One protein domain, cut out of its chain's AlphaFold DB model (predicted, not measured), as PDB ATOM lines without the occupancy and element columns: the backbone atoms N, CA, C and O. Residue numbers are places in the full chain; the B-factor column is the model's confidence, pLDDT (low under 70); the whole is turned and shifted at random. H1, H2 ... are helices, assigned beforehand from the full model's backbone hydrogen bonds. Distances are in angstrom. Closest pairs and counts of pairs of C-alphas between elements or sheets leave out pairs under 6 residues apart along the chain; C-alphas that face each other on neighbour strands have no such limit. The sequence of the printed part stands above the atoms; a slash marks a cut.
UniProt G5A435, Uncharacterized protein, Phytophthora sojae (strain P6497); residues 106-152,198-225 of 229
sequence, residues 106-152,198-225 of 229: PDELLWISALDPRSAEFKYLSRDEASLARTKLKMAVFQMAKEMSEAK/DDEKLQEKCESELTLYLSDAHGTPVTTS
ATOM      1  N   PRO A 106     210.116 268.785 304.140       73.56
ATOM      2  CA  PRO A 106     209.027 268.371 305.003       73.56
ATOM      3  C   PRO A 106     208.310 269.603 305.555       73.56
ATOM      4  O   PRO A 106     208.964 270.514 306.074       73.56
ATOM      5  N   ASP A 107     206.977 269.603 305.492       74.00
ATOM      6  CA  ASP A 107     206.123 270.622 306.122       74.00
ATOM      7  C   ASP A 107     206.512 270.846 307.595       74.00
ATOM      8  O   ASP A 107     206.393 271.953 308.118       74.00
ATOM      9  N   GLU A 108     207.019 269.796 308.245       74.50
ATOM     10  CA  GLU A 108     207.557 269.821 309.602       74.50
ATOM     11  C   GLU A 108     208.703 270.804 309.786       74.50
ATOM     12  O   GLU A 108     208.652 271.644 310.680       74.50
ATOM     13  N   LEU A 109     209.705 270.780 308.907       77.12
ATOM     14  CA  LEU A 109     210.828 271.711 309.004       77.12
ATOM     15  C   LEU A 109     210.373 273.161 308.815       77.12
ATOM     16  O   LEU A 109     210.953 274.069 309.413       77.12
ATOM     17  N   LEU A 110     209.324 273.379 308.018       77.38
ATOM     18  CA  LEU A 110     208.777 274.707 307.785       77.38
ATOM     19  C   LEU A 110     208.170 275.291 309.067       77.38
ATOM     20  O   LEU A 110     208.520 276.409 309.442       77.38
ATOM     21  N   TRP A 111     207.299 274.555 309.764       82.12
ATOM     22  CA  TRP A 111     206.682 275.073 310.990       82.12
ATOM     23  C   TRP A 111     207.620 275.010 312.201       82.12
ATOM     24  O   TRP A 111     207.579 275.922 313.022       82.12
ATOM     25  N   ILE A 112     208.516 274.017 312.293       82.44
ATOM     26  CA  ILE A 112     209.524 273.934 313.367       82.44
ATOM     27  C   ILE A 112     210.444 275.153 313.324       82.44
ATOM     28  O   ILE A 112     210.816 275.675 314.370       82.44
ATOM     29  N   SER A 113     210.767 275.666 312.132       77.19
ATOM     30  CA  SER A 113     211.574 276.885 312.016       77.19
ATOM     31  C   SER A 113     210.936 278.101 312.703       77.19
ATOM     32  O   SER A 113     211.655 278.985 313.152       77.19
ATOM     33  N   ALA A 114     209.608 278.127 312.865       76.88
ATOM     34  CA  ALA A 114     208.902 279.182 313.591       76.88
ATOM     35  C   ALA A 114     209.109 279.127 315.117       76.88
ATOM     36  O   ALA A 114     208.865 280.120 315.803       76.88
ATOM     37  N   LEU A 115     209.541 277.976 315.648       80.75
ATOM     38  CA  LEU A 115     209.909 277.820 317.058       80.75
ATOM     39  C   LEU A 115     211.260 278.460 317.388       80.75
ATOM     40  O   LEU A 115     211.606 278.587 318.557       80.75
ATOM     41  N   ASP A 116     212.037 278.855 316.378       77.94
ATOM     42  CA  ASP A 116     213.182 279.731 316.586       77.94
ATOM     43  C   ASP A 116     212.691 281.188 316.546       77.94
ATOM     44  O   ASP A 116     212.251 281.651 315.485       77.94
ATOM     45  N   PRO A 117     212.791 281.946 317.652       72.81
ATOM     46  CA  PRO A 117     212.339 283.334 317.702       72.81
ATOM     47  C   PRO A 117     212.967 284.210 316.617       72.81
ATOM     48  O   PRO A 117     212.323 285.103 316.075       72.81
ATOM     49  N   ARG A 118     214.207 283.902 316.218       69.81
ATOM     50  CA  ARG A 118     214.951 284.643 315.186       69.81
ATOM     51  C   ARG A 118     214.355 284.460 313.788       69.81
ATOM     52  O   ARG A 118     214.610 285.264 312.894       69.81
ATOM     53  N   SER A 119     213.572 283.402 313.602       71.12
ATOM     54  CA  SER A 119     212.930 283.022 312.342       71.12
ATOM     55  C   SER A 119     211.413 283.250 312.356       71.12
ATOM     56  O   SER A 119     210.770 283.134 311.310       71.12
ATOM     57  N   ALA A 120     210.841 283.654 313.496       68.62
ATOM     58  CA  ALA A 120     209.403 283.867 313.690       68.62
ATOM     59  C   ALA A 120     208.810 284.992 312.815       68.62
ATOM     60  O   ALA A 120     207.599 285.042 312.589       68.62
ATOM     61  N   GLU A 121     209.645 285.883 312.265       66.94
ATOM     62  CA  GLU A 121     209.203 286.900 311.301       66.94
ATOM     63  C   GLU A 121     208.839 286.321 309.927       66.94
ATOM     64  O   GLU A 121     208.224 287.015 309.116       66.94
ATOM     65  N   PHE A 122     209.248 285.082 309.623       70.75
ATOM     66  CA  PHE A 122     209.074 284.447 308.310       70.75
ATOM     67  C   PHE A 122     209.571 285.311 307.138       70.75
ATOM     68  O   PHE A 122     209.069 285.220 306.019       70.75
ATOM     69  N   LYS A 123     210.579 286.157 307.382       70.00
ATOM     70  CA  LYS A 123     211.039 287.230 306.479       70.00
ATOM     71  C   LYS A 123     211.442 286.748 305.082       70.00
ATOM     72  O   LYS A 123     211.421 287.512 304.115       70.00
ATOM     73  N   TYR A 124     211.836 285.482 304.990       69.94
ATOM     74  CA  TYR A 124     212.325 284.844 303.771       69.94
ATOM     75  C   TYR A 124     211.296 283.931 303.099       69.94
ATOM     76  O   TYR A 124     211.554 283.461 301.991       69.94
ATOM     77  N   LEU A 125     210.139 283.718 303.728       74.81
ATOM     78  CA  LEU A 125     209.036 282.958 303.158       74.81
ATOM     79  C   LEU A 125     208.126 283.868 302.330       74.81
ATOM     80  O   LEU A 125     207.977 285.064 302.592       74.81
ATOM     81  N   SER A 126     207.496 283.295 301.309       78.00
ATOM     82  CA  SER A 126     206.351 283.931 300.660       78.00
ATOM     83  C   SER A 126     205.162 284.015 301.621       78.00
ATOM     84  O   SER A 126     205.110 283.337 302.646       78.00
ATOM     85  N   ARG A 127     204.171 284.845 301.281       79.25
ATOM     86  CA  ARG A 127     202.956 284.998 302.094       79.25
ATOM     87  C   ARG A 127     202.221 283.668 302.294       79.25
ATOM     88  O   ARG A 127     201.709 283.431 303.385       79.25
ATOM     89  N   ASP A 128     202.202 282.830 301.263       82.38
ATOM     90  CA  ASP A 128     201.518 281.535 301.276       82.38
ATOM     91  C   ASP A 128     202.303 280.495 302.089       82.38
ATOM     92  O   ASP A 128     201.727 279.759 302.882       82.38
ATOM     93  N   GLU A 129     203.634 280.481 301.976       80.75
ATOM     94  CA  GLU A 129     204.491 279.624 302.810       80.75
ATOM     95  C   GLU A 129     204.401 280.032 304.291       80.75
ATOM     96  O   GLU A 129     204.300 279.179 305.168       80.75
ATOM     97  N   ALA A 130     204.369 281.336 304.581       82.06
ATOM     98  CA  ALA A 130     204.228 281.843 305.943       82.06
ATOM     99  C   ALA A 130     202.846 281.539 306.547       82.06
ATOM    100  O   ALA A 130     202.749 281.262 307.742       82.06
ATOM    101  N   SER A 131     201.768 281.595 305.757       84.00
ATOM    102  CA  SER A 131     200.430 281.232 306.240       84.00
ATOM    103  C   SER A 131     200.319 279.727 306.485       84.00
ATOM    104  O   SER A 131     199.814 279.327 307.533       84.00
ATOM    105  N   LEU A 132     200.868 278.902 305.588       84.69
ATOM    106  CA  LEU A 132     200.941 277.452 305.755       84.69
ATOM    107  C   LEU A 132     201.718 277.074 307.022       84.69
ATOM    108  O   LEU A 132     201.212 276.297 307.831       84.69
ATOM    109  N   ALA A 133     202.893 277.675 307.239       84.38
ATOM    110  CA  ALA A 133     203.711 277.449 308.429       84.38
ATOM    111  C   ALA A 133     202.940 277.756 309.723       84.38
ATOM    112  O   ALA A 133     202.942 276.947 310.649       84.38
ATOM    113  N   ARG A 134     202.222 278.888 309.775       83.50
ATOM    114  CA  ARG A 134     201.398 279.270 310.937       83.50
ATOM    115  C   ARG A 134     200.255 278.291 311.181       83.50
ATOM    116  O   ARG A 134     200.025 277.909 312.323       83.50
ATOM    117  N   THR A 135     199.542 277.881 310.134       86.81
ATOM    118  CA  THR A 135     198.441 276.915 310.257       86.81
ATOM    119  C   THR A 135     198.945 275.568 310.769       86.81
ATOM    120  O   THR A 135     198.363 275.006 311.692       86.81
ATOM    121  N   LYS A 136     200.060 275.070 310.227       85.69
ATOM    122  CA  LYS A 136     200.664 273.805 310.665       85.69
ATOM    123  C   LYS A 136     201.181 273.880 312.100       85.69
ATOM    124  O   LYS A 136     200.942 272.955 312.867       85.69
ATOM    125  N   LEU A 137     201.794 274.999 312.486       86.56
ATOM    126  CA  LEU A 137     202.215 275.244 313.865       86.56
ATOM    127  C   LEU A 137     201.025 275.211 314.832       86.56
ATOM    128  O   LEU A 137     201.099 274.552 315.864       86.56
ATOM    129  N   LYS A 138     199.904 275.857 314.481       85.94
ATOM    130  CA  LYS A 138     198.666 275.797 315.276       85.94
ATOM    131  C   LYS A 138     198.175 274.363 315.464       85.94
ATOM    132  O   LYS A 138     197.879 273.970 316.588       85.94
ATOM    133  N   MET A 139     198.116 273.589 314.379       86.31
ATOM    134  CA  MET A 139     197.696 272.185 314.432       86.31
ATOM    135  C   MET A 139     198.628 271.348 315.314       86.31
ATOM    136  O   MET A 139     198.148 270.585 316.146       86.31
ATOM    137  N   ALA A 140     199.945 271.522 315.175       86.69
ATOM    138  CA  ALA A 140     200.935 270.797 315.966       86.69
ATOM    139  C   ALA A 140     200.821 271.125 317.465       86.69
ATOM    140  O   ALA A 140     200.774 270.215 318.287       86.69
ATOM    141  N   VAL A 141     200.704 272.408 317.830       86.62
ATOM    142  CA  VAL A 141     200.535 272.833 319.233       86.62
ATOM    143  C   VAL A 141     199.242 272.277 319.825       86.62
ATOM    144  O   VAL A 141     199.250 271.787 320.953       86.62
ATOM    145  N   PHE A 142     198.144 272.317 319.068       85.56
ATOM    146  CA  PHE A 142     196.871 271.749 319.502       85.56
ATOM    147  C   PHE A 142     196.974 270.236 319.738       85.56
ATOM    148  O   PHE A 142     196.577 269.753 320.798       85.56
ATOM    149  N   GLN A 143     197.571 269.503 318.797       87.12
ATOM    150  CA  GLN A 143     197.771 268.060 318.911       87.12
ATOM    151  C   GLN A 143     198.634 267.703 320.132       87.12
ATOM    152  O   GLN A 143     198.250 266.852 320.932       87.12
ATOM    153  N   MET A 144     199.741 268.421 320.351       84.12
ATOM    154  CA  MET A 144     200.577 268.242 321.545       84.12
ATOM    155  C   MET A 144     199.805 268.542 322.835       84.12
ATOM    156  O   MET A 144     199.934 267.819 323.822       84.12
ATOM    157  N   ALA A 145     198.983 269.595 322.853       84.88
ATOM    158  CA  ALA A 145     198.172 269.937 324.019       84.88
ATOM    159  C   ALA A 145     197.141 268.843 324.339       84.88
ATOM    160  O   ALA A 145     196.975 268.502 325.514       84.88
ATOM    161  N   LYS A 146     196.513 268.264 323.306       85.88
ATOM    162  CA  LYS A 146     195.572 267.143 323.419       85.88
ATOM    163  C   LYS A 146     196.254 265.904 324.013       85.88
ATOM    164  O   LYS A 146     195.815 265.397 325.047       85.88
ATOM    165  N   GLU A 147     197.402 265.505 323.469       85.75
ATOM    166  CA  GLU A 147     198.205 264.387 323.988       85.75
ATOM    167  C   GLU A 147     198.646 264.612 325.444       85.75
ATOM    168  O   GLU A 147     198.589 263.706 326.279       85.75
ATOM    169  N   MET A 148     199.036 265.841 325.798       82.69
ATOM    170  CA  MET A 148     199.401 266.191 327.173       82.69
ATOM    171  C   MET A 148     198.209 266.143 328.137       82.69
ATOM    172  O   MET A 148     198.393 265.786 329.305       82.69
ATOM    173  N   SER A 149     197.001 266.520 327.699       80.06
ATOM    174  CA  SER A 149     195.792 266.364 328.517       80.06
ATOM    175  C   SER A 149     195.436 264.895 328.729       80.06
ATOM    176  O   SER A 149     195.216 264.490 329.871       80.06
ATOM    177  N   GLU A 150     195.493 264.080 327.678       79.50
ATOM    178  CA  GLU A 150     195.222 262.642 327.747       79.50
ATOM    179  C   GLU A 150     196.238 261.919 328.651       79.50
ATOM    180  O   GLU A 150     195.866 261.114 329.511       79.50
ATOM    181  N   ALA A 151     197.525 262.273 328.559       74.44
ATOM    182  CA  ALA A 151     198.570 261.737 329.432       74.44
ATOM    183  C   ALA A 151     198.357 262.112 330.912       74.44
ATOM    184  O   ALA A 151     198.580 261.286 331.804       74.44
ATOM    185  N   LYS A 152     197.898 263.340 331.197       72.06
ATOM    186  CA  LYS A 152     197.559 263.781 332.561       72.06
ATOM    187  C   LYS A 152     196.354 263.034 333.120       72.06
ATOM    188  O   LYS A 152     196.365 262.673 334.296       72.06
ATOM    189  N   ASP A 198     185.125 270.992 324.489       73.94
ATOM    190  CA  ASP A 198     186.381 271.061 325.240       73.94
ATOM    191  C   ASP A 198     187.594 271.231 324.307       73.94
ATOM    192  O   ASP A 198     188.526 271.968 324.644       73.94
ATOM    193  N   ASP A 199     187.547 270.641 323.108       76.75
ATOM    194  CA  ASP A 199     188.561 270.822 322.064       76.75
ATOM    195  C   ASP A 199     188.547 272.245 321.496       76.75
ATOM    196  O   ASP A 199     189.607 272.841 321.327       76.75
ATOM    197  N   GLU A 200     187.368 272.836 321.269       79.56
ATOM    198  CA  GLU A 200     187.246 274.230 320.814       79.56
ATOM    199  C   GLU A 200     187.883 275.204 321.815       79.56
ATOM    200  O   GLU A 200     188.641 276.106 321.446       79.56
ATOM    201  N   LYS A 201     187.646 274.984 323.113       82.88
ATOM    202  CA  LYS A 201     188.237 275.794 324.183       82.88
ATOM    203  C   LYS A 201     189.750 275.596 324.292       82.88
ATOM    204  O   LYS A 201     190.486 276.550 324.560       82.88
ATOM    205  N   LEU A 202     190.231 274.364 324.113       81.31
ATOM    206  CA  LEU A 202     191.662 274.065 324.095       81.31
ATOM    207  C   LEU A 202     192.342 274.716 322.886       81.31
ATOM    208  O   LEU A 202     193.428 275.281 323.029       81.31
ATOM    209  N   GLN A 203     191.686 274.695 321.728       82.62
ATOM    210  CA  GLN A 203     192.151 275.342 320.512       82.62
ATOM    211  C   GLN A 203     192.258 276.859 320.696       82.62
ATOM    212  O   GLN A 203     193.325 277.414 320.446       82.62
ATOM    213  N   GLU A 204     191.221 277.529 321.207       84.75
ATOM    214  CA  GLU A 204     191.246 278.978 321.467       84.75
ATOM    215  C   GLU A 204     192.384 279.365 322.433       84.75
ATOM    216  O   GLU A 204     193.108 280.348 322.228       84.75
ATOM    217  N   LYS A 205     192.622 278.537 323.458       85.88
ATOM    218  CA  LYS A 205     193.750 278.731 324.372       85.88
ATOM    219  C   LYS A 205     195.098 278.574 323.661       85.88
ATOM    220  O   LYS A 205     195.971 279.418 323.832       85.88
ATOM    221  N   CYS A 206     195.272 277.537 322.843       84.69
ATOM    222  CA  CYS A 206     196.506 277.337 322.080       84.69
ATOM    223  C   CYS A 206     196.764 278.490 321.101       84.69
ATOM    224  O   CYS A 206     197.901 278.931 320.951       84.69
ATOM    225  N   GLU A 207     195.720 279.013 320.456       85.25
ATOM    226  CA  GLU A 207     195.849 280.134 319.526       85.25
ATOM    227  C   GLU A 207     196.250 281.442 320.216       85.25
ATOM    228  O   GLU A 207     197.063 282.196 319.670       85.25
ATOM    229  N   SER A 208     195.713 281.716 321.407       85.00
ATOM    230  CA  SER A 208     196.069 282.920 322.168       85.00
ATOM    231  C   SER A 208     197.517 282.878 322.669       85.00
ATOM    232  O   SER A 208     198.255 283.840 322.453       85.00
ATOM    233  N   GLU A 209     197.961 281.746 323.221       85.50
ATOM    234  CA  GLU A 209     199.357 281.530 323.634       85.50
ATOM    235  C   GLU A 209     200.321 281.599 322.442       85.50
ATOM    236  O   GLU A 209     201.371 282.233 322.517       85.50
ATOM    237  N   LEU A 210     199.951 281.018 321.296       84.19
ATOM    238  CA  LEU A 210     200.784 281.085 320.097       84.19
ATOM    239  C   LEU A 210     200.908 282.517 319.562       84.19
ATOM    240  O   LEU A 210     201.961 282.916 319.066       84.19
ATOM    241  N   THR A 211     199.833 283.299 319.649       84.38
ATOM    242  CA  THR A 211     199.850 284.709 319.242       84.38
ATOM    243  C   THR A 211     200.767 285.528 320.147       84.38
ATOM    244  O   THR A 211     201.520 286.359 319.641       84.38
ATOM    245  N   LEU A 212     200.748 285.258 321.457       85.12
ATOM    246  CA  LEU A 212     201.663 285.867 322.419       85.12
ATOM    247  C   LEU A 212     203.119 285.496 322.105       85.12
ATOM    248  O   LEU A 212     203.939 286.384 321.899       85.12
ATOM    249  N   TYR A 213     203.404 284.201 321.937       84.69
ATOM    250  CA  TYR A 213     204.723 283.697 321.553       84.69
ATOM    251  C   TYR A 213     205.264 284.389 320.293       84.69
ATOM    252  O   TYR A 213     206.388 284.881 320.286       84.69
ATOM    253  N   LEU A 214     204.465 284.456 319.221       81.12
ATOM    254  CA  LEU A 214     204.903 285.062 317.961       81.12
ATOM    255  C   LEU A 214     205.109 286.576 318.087       81.12
ATOM    256  O   LEU A 214     205.956 287.126 317.389       81.12
ATOM    257  N   SER A 215     204.338 287.244 318.950       80.38
ATOM    258  CA  SER A 215     204.513 288.664 319.260       80.38
ATOM    259  C   SER A 215     205.825 288.909 320.006       80.38
ATOM    260  O   SER A 215     206.583 289.798 319.622       80.38
ATOM    261  N   ASP A 216     206.116 288.102 321.024       80.44
ATOM    262  CA  ASP A 216     207.332 288.227 321.830       80.44
ATOM    263  C   ASP A 216     208.576 287.884 321.002       80.44
ATOM    264  O   ASP A 216     209.549 288.638 320.982       80.44
ATOM    265  N   ALA A 217     208.498 286.813 320.208       78.88
ATOM    266  CA  ALA A 217     209.550 286.404 319.286       78.88
ATOM    267  C   ALA A 217     209.884 287.476 318.234       78.88
ATOM    268  O   ALA A 217     211.039 287.606 317.833       78.88
ATOM    269  N   HIS A 218     208.901 288.281 317.812       70.94
ATOM    270  CA  HIS A 218     209.109 289.377 316.860       70.94
ATOM    271  C   HIS A 218     210.054 290.465 317.403       70.94
ATOM    272  O   HIS A 218     210.671 291.194 316.628       70.94
ATOM    273  N   GLY A 219     210.180 290.581 318.728       68.31
ATOM    274  CA  GLY A 219     211.077 291.530 319.385       68.31
ATOM    275  C   GLY A 219     212.509 291.025 319.575       68.31
ATOM    276  O   GLY A 219     213.374 291.817 319.951       68.31
ATOM    277  N   THR A 220     212.780 289.739 319.326       70.06
ATOM    278  CA  THR A 220     214.047 289.097 319.698       70.06
ATOM    279  C   THR A 220     215.155 289.391 318.679       70.06
ATOM    280  O   THR A 220     215.051 289.003 317.511       70.06
ATOM    281  N   PRO A 221     216.273 290.029 319.083       66.19
ATOM    282  CA  PRO A 221     217.412 290.240 318.196       66.19
ATOM    283  C   PRO A 221     218.004 288.915 317.703       66.19
ATOM    284  O   PRO A 221     218.148 287.970 318.476       66.19
ATOM    285  N   VAL A 222     218.467 288.882 316.450       64.25
ATOM    286  CA  VAL A 222     219.096 287.699 315.818       64.25
ATOM    287  C   VAL A 222     220.340 287.202 316.580       64.25
ATOM    288  O   VAL A 222     220.706 286.033 316.486       64.25
ATOM    289  N   THR A 223     220.975 288.072 317.371       65.69
ATOM    290  CA  THR A 223     222.146 287.761 318.206       65.69
ATOM    291  C   THR A 223     221.806 287.070 319.528       65.69
ATOM    292  O   THR A 223     222.718 286.687 320.256       65.69
ATOM    293  N   THR A 224     220.523 286.951 319.873       67.19
ATOM    294  CA  THR A 224     220.073 286.338 321.130       67.19
ATOM    295  C   THR A 224     220.220 284.823 321.048       67.19
ATOM    296  O   THR A 224     219.936 284.219 320.010       67.19
ATOM    297  N   SER A 225     220.679 284.203 322.136       67.44
ATOM    298  CA  SER A 225     220.739 282.745 322.227       67.44
ATOM    299  C   SER A 225     219.317 282.170 322.122       67.44
ATOM    300  O   SER A 225     218.461 282.546 322.922       67.44
TER     301      SER A 225
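AT A GLANCE: This is residues 106 to 152 and 198 to 225 of the 229 residues of an uncharacterized protein of Phytophthora sojae (strain P6497) (UniProt G5A435). A long straight helix, H2, is crossed by two others at different places along its length: the short H1 crosses it almost at a right angle, and H3 crosses it farther on at a steep slant. The end of H1 is joined to the start of H2 by a long loop, and a tail without a named element follows H3. The printed part has 75 residues, with three named helices in the order H1, H2, H3 and no named strand, and its class is all helix. It is only just compact, close to loose, with a radius of gyration of the C-alphas of 13.2 A, and only just elongated, with spans of 37 by 24 by 18 A.

HOW THE PARTS SIT: Begin with H2, residues 127 to 152, the longest helix. Look at its residues 138 to 146, which alone touch H3, residues 198 to 217; H3 in turn touches H2 with residues 202 to 210 alone. The closest C-alphas of the two are those of Phe 142 and Gln 203, 6.0 A apart. Their lines stand at a steep tilt of 54 degrees, and they run opposite ways. Now go back along H2 to residues 133 to 137, which alone touch H1, residues 107 to 115. Here the closest C-alphas are those of Trp 111 and Ala 133, 4.6 A apart, and the lines are about perpendicular, at 81 degrees. H1 and H3 are near each other, with 5 pairs of C-alphas within 10 A but none within 8 A. In H2 and H3 every O i to N i+4 pair is within hydrogen-bond range; in H1, 3 of 5 are.

IN THESE COORDINATES: Find C-alpha 127 at (202.956, 284.998, 302.094); from there H2 runs 37.5 A to C-alpha 152 at (197.559, 263.781, 332.561). H3 runs from residue 198 to residue 217, 28.4 A, and ends with C-alpha 217 at (209.550, 286.404, 319.286). H1 is 13.6 A long, and you find its first C-alpha, that of Asp 107, at (206.123, 270.622, 306.122).

THE WHOLE: The two C-alphas farthest apart are those of Asp 198 and Thr 223, at 40.1 A. Between Lys 152 and Asp 198 you meet a cut: residues 153 to 197 are not printed, and the C-alphas on its two sides are 15.2 A apart. The link from H1 to H2, 11 residues, is long. Read the B-factor column for the model's confidence: the mean pLDDT of the printed part is 79.0, and it is under 70 at residues 118, 120 to 121, 124, 219 and 221 to 225.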